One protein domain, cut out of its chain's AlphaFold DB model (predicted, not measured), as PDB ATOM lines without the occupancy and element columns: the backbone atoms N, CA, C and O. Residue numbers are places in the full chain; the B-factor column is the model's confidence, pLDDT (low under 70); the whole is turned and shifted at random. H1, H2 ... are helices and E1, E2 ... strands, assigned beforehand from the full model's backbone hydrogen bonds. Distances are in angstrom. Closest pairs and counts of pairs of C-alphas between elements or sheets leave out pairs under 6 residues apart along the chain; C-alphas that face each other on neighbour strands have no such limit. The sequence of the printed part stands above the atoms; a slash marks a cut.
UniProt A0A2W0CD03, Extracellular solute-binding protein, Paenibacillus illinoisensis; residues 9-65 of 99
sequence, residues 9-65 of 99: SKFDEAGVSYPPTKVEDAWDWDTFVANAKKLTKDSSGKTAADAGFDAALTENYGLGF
ATOM      1  N   SER A   9      -3.323 -40.364   1.556       95.31
ATOM      2  CA  SER A   9      -2.851 -41.034   2.772       95.31
ATOM      3  C   SER A   9      -3.719 -42.228   3.174       95.31
ATOM      4  O   SER A   9      -3.185 -43.263   3.552       95.31
ATOM      5  N   LYS A  10      -5.049 -42.123   3.039       93.19
ATOM      6  CA  LYS A  10      -5.965 -43.234   3.345       93.19
ATOM      7  C   LYS A  10      -5.821 -44.399   2.365       93.19
ATOM      8  O   LYS A  10      -5.957 -45.549   2.765       93.19
ATOM      9  N   PHE A  11      -5.551 -44.102   1.095       95.81
ATOM     10  CA  PHE A  11      -5.289 -45.119   0.077       95.81
ATOM     11  C   PHE A  11      -3.962 -45.835   0.321       95.81
ATOM     12  O   PHE A  11      -3.928 -47.065   0.290       95.81
ATOM     13  N   ASP A  12      -2.912 -45.074   0.634       95.88
ATOM     14  CA  ASP A  12      -1.586 -45.611   0.946       95.88
ATOM     15  C   ASP A  12      -1.639 -46.528   2.176       95.88
ATOM     16  O   ASP A  12      -1.150 -47.654   2.134       95.88
ATOM     17  N   GLU A  13      -2.304 -46.084   3.246       92.81
ATOM     18  CA  GLU A  13      -2.486 -46.864   4.477       92.81
ATOM     19  C   GLU A  13      -3.278 -48.160   4.242       92.81
ATOM     20  O   GLU A  13      -3.020 -49.179   4.880       92.81
ATOM     21  N   ALA A  14      -4.251 -48.140   3.329       92.75
ATOM     22  CA  ALA A  14      -5.045 -49.315   2.977       92.75
ATOM     23  C   ALA A  14      -4.372 -50.221   1.928       92.75
ATOM     24  O   ALA A  14      -4.916 -51.279   1.607       92.75
ATOM     25  N   GLY A  15      -3.230 -49.815   1.360       94.06
ATOM     26  CA  GLY A  15      -2.580 -50.530   0.258       94.06
ATOM     27  C   GLY A  15      -3.458 -50.637  -0.995       94.06
ATOM     28  O   GLY A  15      -3.353 -51.605  -1.749       94.06
ATOM     29  N   VAL A  16      -4.365 -49.677  -1.202       95.00
ATOM     30  CA  VAL A  16      -5.283 -49.634  -2.348       95.00
ATOM     31  C   VAL A  16      -4.694 -48.717  -3.416       95.00
ATOM     32  O   VAL A  16      -4.246 -47.611  -3.116       95.00
ATOM     33  N   SER A  17      -4.707 -49.153  -4.675       94.00
ATOM     34  CA  SER A  17      -4.274 -48.312  -5.792       94.00
ATOM     35  C   SER A  17      -5.159 -47.072  -5.931       94.00
ATOM     36  O   SER A  17      -6.361 -47.102  -5.666       94.00
ATOM     37  N   TYR A  18      -4.567 -45.956  -6.356       95.00
ATOM     38  CA  TYR A  18      -5.332 -44.732  -6.582       95.00
ATOM     39  C   TYR A  18      -6.352 -44.906  -7.709       95.00
ATOM     40  O   TYR A  18      -6.099 -45.670  -8.648       95.00
ATOM     41  N   PRO A  19      -7.487 -44.183  -7.644       93.12
ATOM     42  CA  PRO A  19      -8.452 -44.187  -8.728       93.12
ATOM     43  C   PRO A  19      -7.791 -43.733 -10.043       93.12
ATOM     44  O   PRO A  19      -7.010 -42.774 -10.035       93.12
ATOM     45  N   PRO A  20      -8.096 -44.403 -11.168       92.50
ATOM     46  CA  PRO A  20      -7.645 -44.003 -12.493       92.50
ATOM     47  C   PRO A  20      -8.048 -42.562 -12.809       92.50
ATOM     48  O   PRO A  20      -9.116 -42.092 -12.420       92.50
ATOM     49  N   THR A  21      -7.195 -41.855 -13.547       90.38
ATOM     50  CA  THR A  21      -7.452 -40.467 -13.969       90.38
ATOM     51  C   THR A  21      -8.085 -40.369 -15.356       90.38
ATOM     52  O   THR A  21      -8.405 -39.267 -15.803       90.38
ATOM     53  N   LYS A  22      -8.263 -41.507 -16.032       89.31
ATOM     54  CA  LYS A  22      -8.835 -41.631 -17.373       89.31
ATOM     55  C   LYS A  22     -10.030 -42.578 -17.356       89.31
ATOM     56  O   LYS A  22     -10.057 -43.521 -16.569       89.31
ATOM     57  N   VAL A  23     -11.008 -42.318 -18.220       84.88
ATOM     58  CA  VAL A  23     -12.275 -43.069 -18.250       84.88
ATOM     59  C   VAL A  23     -12.075 -44.468 -18.826       84.88
ATOM     60  O   VAL A  23     -12.671 -45.417 -18.335       84.88
ATOM     61  N   GLU A  24     -11.207 -44.610 -19.824       90.19
ATOM     62  CA  GLU A  24     -10.852 -45.890 -20.446       90.19
ATOM     63  C   GLU A  24     -10.222 -46.894 -19.469       90.19
ATOM     64  O   GLU A  24     -10.346 -48.098 -19.674       90.19
ATOM     65  N   ASP A  25      -9.615 -46.396 -18.391       92.38
ATOM     66  CA  ASP A  25      -8.980 -47.198 -17.345       92.38
ATOM     67  C   ASP A  25      -9.853 -47.297 -16.079       92.38
ATOM     68  O   ASP A  25      -9.394 -47.814 -15.060       92.38
ATOM     69  N   ALA A  26     -11.080 -46.755 -16.100       89.75
ATOM     70  CA  ALA A  26     -11.938 -46.658 -14.924       89.75
ATOM     71  C   ALA A  26     -12.267 -48.033 -14.325       89.75
ATOM     72  O   ALA A  26     -12.450 -49.024 -15.032       89.75
ATOM     73  N   TRP A  27     -12.383 -48.077 -12.997       91.31
ATOM     74  CA  TRP A  27     -12.817 -49.283 -12.303       91.31
ATOM     75  C   TRP A  27     -14.239 -49.667 -12.692       91.31
ATOM     76  O   TRP A  27     -15.121 -48.810 -12.795       91.31
ATOM     77  N   ASP A  28     -14.471 -50.972 -12.808       91.25
ATOM     78  CA  ASP A  28     -15.827 -51.495 -12.759       91.25
ATOM     79  C   ASP A  28     -16.437 -51.318 -11.354       91.25
ATOM     80  O   ASP A  28     -15.764 -50.985 -10.368       91.25
ATOM     81  N   TRP A  29     -17.752 -51.513 -11.269       88.94
ATOM     82  CA  TRP A  29     -18.494 -51.326 -10.023       88.94
ATOM     83  C   TRP A  29     -18.043 -52.272  -8.913       88.94
ATOM     84  O   TRP A  29     -17.982 -51.857  -7.754       88.94
ATOM     85  N   ASP A  30     -17.691 -53.509  -9.251       94.06
ATOM     86  CA  ASP A  30     -17.266 -54.503  -8.269       94.06
ATOM     87  C   ASP A  30     -15.913 -54.125  -7.657       94.06
ATOM     88  O   ASP A  30     -15.755 -54.141  -6.433       94.06
ATOM     89  N   THR A  31     -14.963 -53.684  -8.481       94.88
ATOM     90  CA  THR A  31     -13.658 -53.170  -8.052       94.88
ATOM     91  C   THR A  31     -13.821 -51.911  -7.213       94.88
ATOM     92  O   THR A  31     -13.205 -51.789  -6.150       94.88
ATOM     93  N   PHE A  32     -14.689 -50.990  -7.637       92.62
ATOM     94  CA  PHE A  32     -14.997 -49.786  -6.872       92.62
ATOM     95  C   PHE A  32     -15.541 -50.125  -5.476       92.62
ATOM     96  O   PHE A  32     -15.021 -49.626  -4.475       92.62
ATOM     97  N   VAL A  33     -16.530 -51.020  -5.382       93.81
ATOM     98  CA  VAL A  33     -17.112 -51.453  -4.100       93.81
ATOM     99  C   VAL A  33     -16.085 -52.197  -3.247       93.81
ATOM    100  O   VAL A  33     -16.010 -51.967  -2.039       93.81
ATOM    101  N   ALA A  34     -15.262 -53.061  -3.845       96.19
ATOM    102  CA  ALA A  34     -14.210 -53.779  -3.132       96.19
ATOM    103  C   ALA A  34     -13.177 -52.817  -2.520       96.19
ATOM    104  O   ALA A  34     -12.814 -52.957  -1.350       96.19
ATOM    105  N   ASN A  35     -12.749 -51.805  -3.275       96.12
ATOM    106  CA  ASN A  35     -11.832 -50.776  -2.789       96.12
ATOM    107  C   ASN A  35     -12.478 -49.906  -1.701       96.12
ATOM    108  O   ASN A  35     -11.856 -49.658  -0.669       96.12
ATOM    109  N   ALA A  36     -13.745 -49.514  -1.866       95.44
ATOM    110  CA  ALA A  36     -14.482 -48.767  -0.848       95.44
ATOM    111  C   ALA A  36     -14.620 -49.556   0.467       95.44
ATOM    112  O   ALA A  36     -14.490 -48.978   1.548       95.44
ATOM    113  N   LYS A  37     -14.815 -50.881   0.400       96.62
ATOM    114  CA  LYS A  37     -14.846 -51.750   1.588       96.62
ATOM    115  C   LYS A  37     -13.502 -51.791   2.312       96.62
ATOM    116  O   LYS A  37     -13.483 -51.628   3.525       96.62
ATOM    117  N   LYS A  38     -12.386 -51.927   1.586       96.69
ATOM    118  CA  LYS A  38     -11.027 -51.884   2.166       96.69
ATOM    119  C   LYS A  38     -10.711 -50.547   2.841       96.69
ATOM    120  O   LYS A  38      -9.993 -50.500   3.833       96.69
ATOM    121  N   LEU A  39     -11.249 -49.457   2.300       96.75
ATOM    122  CA  LEU A  39     -11.083 -48.116   2.854       96.75
ATOM    123  C   LEU A  39     -12.036 -47.825   4.017       96.75
ATOM    124  O   LEU A  39     -11.820 -46.855   4.733       96.75
ATOM    125  N   THR A  40     -13.080 -48.624   4.224       97.38
ATOM    126  CA  THR A  40     -14.032 -48.423   5.322       97.38
ATOM    127  C   THR A  40     -13.546 -49.190   6.539       97.38
ATOM    128  O   THR A  40     -13.451 -50.410   6.454       97.38
ATOM    129  N   LYS A  41     -13.226 -48.499   7.639       97.25
ATOM    130  CA  LYS A  41     -12.623 -49.096   8.841       97.25
ATOM    131  C   LYS A  41     -13.428 -48.791  10.099       97.25
ATOM    132  O   LYS A  41     -13.908 -47.666  10.272       97.25
ATOM    133  N   ASP A  42     -13.532 -49.787  10.969       97.62
ATOM    134  CA  ASP A  42     -14.037 -49.620  12.331       97.62
ATOM    135  C   ASP A  42     -12.933 -49.173  13.302       97.62
ATOM    136  O   ASP A  42     -11.748 -49.141  12.958       97.62
ATOM    137  N   SER A  43     -13.327 -48.832  14.528       97.25
ATOM    138  CA  SER A  43     -12.422 -48.405  15.603       97.25
ATOM    139  C   SER A  43     -11.433 -49.487  16.059       97.25
ATOM    140  O   SER A  43     -10.444 -49.182  16.725       97.25
ATOM    141  N   SER A  44     -11.653 -50.753  15.684       96.12
ATOM    142  CA  SER A  44     -10.708 -51.855  15.907       96.12
ATOM    143  C   SER A  44      -9.693 -52.016  14.767       96.12
ATOM    144  O   SER A  44      -8.805 -52.867  14.837       96.12
ATOM    145  N   GLY A  45      -9.803 -51.189  13.722       94.94
ATOM    146  CA  GLY A  45      -8.939 -51.192  12.547       94.94
ATOM    147  C   GLY A  45      -9.326 -52.222  11.485       94.94
ATOM    148  O   GLY A  45      -8.626 -52.323  10.474       94.94
ATOM    149  N   LYS A  46     -10.422 -52.969  11.670       97.31
ATOM    150  CA  LYS A  46     -10.909 -53.926  10.670       97.31
ATOM    151  C   LYS A  46     -11.620 -53.199   9.548       97.31
ATOM    152  O   LYS A  46     -12.311 -52.206   9.770       97.31
ATOM    153  N   THR A  47     -11.472 -53.717   8.338       97.31
ATOM    154  CA  THR A  47     -12.129 -53.168   7.158       97.31
ATOM    155  C   THR A  47     -13.497 -53.803   6.942       97.31
ATOM    156  O   THR A  47     -13.732 -54.932   7.362       97.31
ATOM    157  N   ALA A  48     -14.377 -53.160   6.175       97.00
ATOM    158  CA  ALA A  48     -15.663 -53.746   5.783       97.00
ATOM    159  C   ALA A  48     -15.543 -54.993   4.873       97.00
ATOM    160  O   ALA A  48     -16.559 -55.566   4.470       97.00
ATOM    161  N   ALA A  49     -14.322 -55.405   4.509       95.56
ATOM    162  CA  ALA A  49     -14.042 -56.677   3.847       95.56
ATOM    163  C   ALA A  49     -13.683 -57.809   4.833       95.56
ATOM    164  O   ALA A  49     -13.688 -58.974   4.437       95.56
ATOM    165  N   ASP A  50     -13.390 -57.488   6.095       97.25
ATOM    166  CA  ASP A  50     -12.918 -58.443   7.091       97.25
ATOM    167  C   ASP A  50     -14.063 -59.099   7.870       97.25
ATOM    168  O   ASP A  50     -15.095 -58.495   8.180       97.25
ATOM    169  N   ALA A  51     -13.846 -60.355   8.265       95.12
ATOM    170  CA  ALA A  51     -14.745 -61.042   9.177       95.12
ATOM    171  C   ALA A  51     -14.715 -60.370  10.565       95.12
ATOM    172  O   ALA A  51     -13.682 -60.286  11.239       95.12
ATOM    173  N   GLY A  52     -15.882 -59.910  11.015       95.81
ATOM    174  CA  GLY A  52     -16.047 -59.253  12.310       95.81
ATOM    175  C   GLY A  52     -15.721 -57.761  12.315       95.81
ATOM    176  O   GLY A  52     -15.353 -57.267  13.378       95.81
ATOM    177  N   PHE A  53     -15.817 -57.096  11.161       97.88
ATOM    178  CA  PHE A  53     -16.044 -55.653  11.069       97.88
ATOM    179  C   PHE A  53     -17.301 -55.253  11.849       97.88
ATOM    180  O   PHE A  53     -18.354 -55.877  11.678       97.88
ATOM    181  N   ASP A  54     -17.200 -54.211  12.671       97.56
ATOM    182  CA  ASP A  54     -18.332 -53.640  13.398       97.56
ATOM    183  C   ASP A  54     -18.806 -52.335  12.749       97.56
ATOM    184  O   ASP A  54     -18.251 -51.255  12.956       97.56
ATOM    185  N   ALA A  55     -19.899 -52.431  11.988       96.12
ATOM    186  CA  ALA A  55     -20.492 -51.287  11.309       96.12
ATOM    187  C   ALA A  55     -20.945 -50.174  12.276       96.12
ATOM    188  O   ALA A  55     -20.939 -49.003  11.889       96.12
ATOM    189  N   ALA A  56     -21.308 -50.508  13.521       97.44
ATOM    190  CA  ALA A  56     -21.738 -49.523  14.514       97.44
ATOM    191  C   ALA A  56     -20.577 -48.658  15.028       97.44
ATOM    192  O   ALA A  56     -20.810 -47.562  15.534       97.44
ATOM    193  N   LEU A  57     -19.338 -49.128  14.864       97.31
ATOM    194  CA  LEU A  57     -18.114 -48.460  15.302       97.31
ATOM    195  C   LEU A  57     -17.265 -47.972  14.117       97.31
ATOM    196  O   LEU A  57     -16.044 -47.868  14.227       97.31
ATOM    197  N   THR A  58     -17.895 -47.676  12.976       97.31
ATOM    198  CA  THR A  58     -17.200 -47.157  11.789       97.31
ATOM    199  C   THR A  58     -16.645 -45.754  12.046       97.31
ATOM    200  O   THR A  58     -17.408 -44.811  12.261       97.31
ATOM    201  N   GLU A  59     -15.327 -45.590  11.943       95.62
ATOM    202  CA  GLU A  59     -14.644 -44.294  12.100       95.62
ATOM    203  C   GLU A  59     -14.125 -43.740  10.770       95.62
ATOM    204  O   GLU A  59     -13.946 -42.531  10.607       95.62
ATOM    205  N   ASN A  60     -13.913 -44.613   9.782       94.31
ATOM    206  CA  ASN A  60     -13.471 -44.227   8.454       94.31
ATOM    207  C   ASN A  60     -14.403 -44.792   7.382       94.31
ATOM    208  O   ASN A  60     -14.649 -45.993   7.350       94.31
ATOM    209  N   TYR A  61     -14.851 -43.938   6.464       94.19
ATOM    210  CA  TYR A  61     -15.709 -44.322   5.344       94.19
ATOM    211  C   TYR A  61     -14.926 -44.259   4.033       94.19
ATOM    212  O   TYR A  61     -14.311 -43.239   3.717       94.19
ATOM    213  N   GLY A  62     -14.970 -45.343   3.254       92.50
ATOM    214  CA  GLY A  62     -14.299 -45.431   1.954       92.50
ATOM    215  C   GLY A  62     -14.985 -44.657   0.828       92.50
ATOM    216  O   GLY A  62     -14.373 -44.419  -0.210       92.50
ATOM    217  N   LEU A  63     -16.233 -44.238   1.037       90.75
ATOM    218  CA  LEU A  63     -17.001 -43.404   0.121       90.75
ATOM    219  C   LEU A  63     -17.870 -42.436   0.924       90.75
ATOM    220  O   LEU A  63     -18.479 -42.823   1.919       90.75
ATOM    221  N   GLY A  64     -17.948 -41.190   0.470       85.94
ATOM    222  CA  GLY A  64     -18.817 -40.175   1.049       85.94
ATOM    223  C   GLY A  64     -19.491 -39.362  -0.044       85.94
ATOM    224  O   GLY A  64     -18.846 -38.947  -1.006       85.94
ATOM    225  N   PHE A  65     -20.787 -39.123   0.126       77.75
ATOM    226  CA  PHE A  65     -21.578 -38.263  -0.742       77.75
ATOM    227  C   PHE A  65     -21.870 -36.940  -0.035       77.75
ATOM    228  O   PHE A  65     -22.152 -36.905   1.164       77.75
TER     229      PHE A  65
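Overview. This is residues 9 to 65 of the 99 residues of the protein "Extracellular solute-binding protein" of Paenibacillus illinoisensis (UniProt A0A2W0CD03). Little regular structure is present: a short helix H1 meets the last residue of a longer helix H2 about perpendicular, with a long loop towards each end of an elongated outline. Residues 20 to 26 stick out at one end, and residues 41 to 42 pair with the short strand E1 near the other. The printed part has 57 residues, 20 in named elements, in the order H1, H2, E1; the class is mostly helix. It is only just compact, close to loose, with a radius of gyration of the C-alphas of 12.0 A and spans of 36 by 22 by 22 A.

Arrangement. H1, residues 9 to 14, and H2, residues 29 to 39, touch; the closest C-alphas, of Ala 14 and Leu 39, are 6.2 A apart. Their lines are about perpendicular, at 81 degrees. In both, every O i to N i+4 pair is within hydrogen-bond range. E1, residues 58 to 60, pairs with no named strand; residues 41 to 42 pair with it, antiparallel. H1 and E1 are apart.

Along the chain. H1 begins at C-alpha 9 (-2.851, -41.034, 2.772). H2 is 15.2 A long. E1 ends at C-alpha 60 (-13.471, -44.227, 8.454).

Size, cuts and confidence. The C-alphas farthest apart, of Glu 24 and Ser 44, are 36.8 A apart. Both links are long. The printed part has no cut, and no printed residue is under 70 in pLDDT.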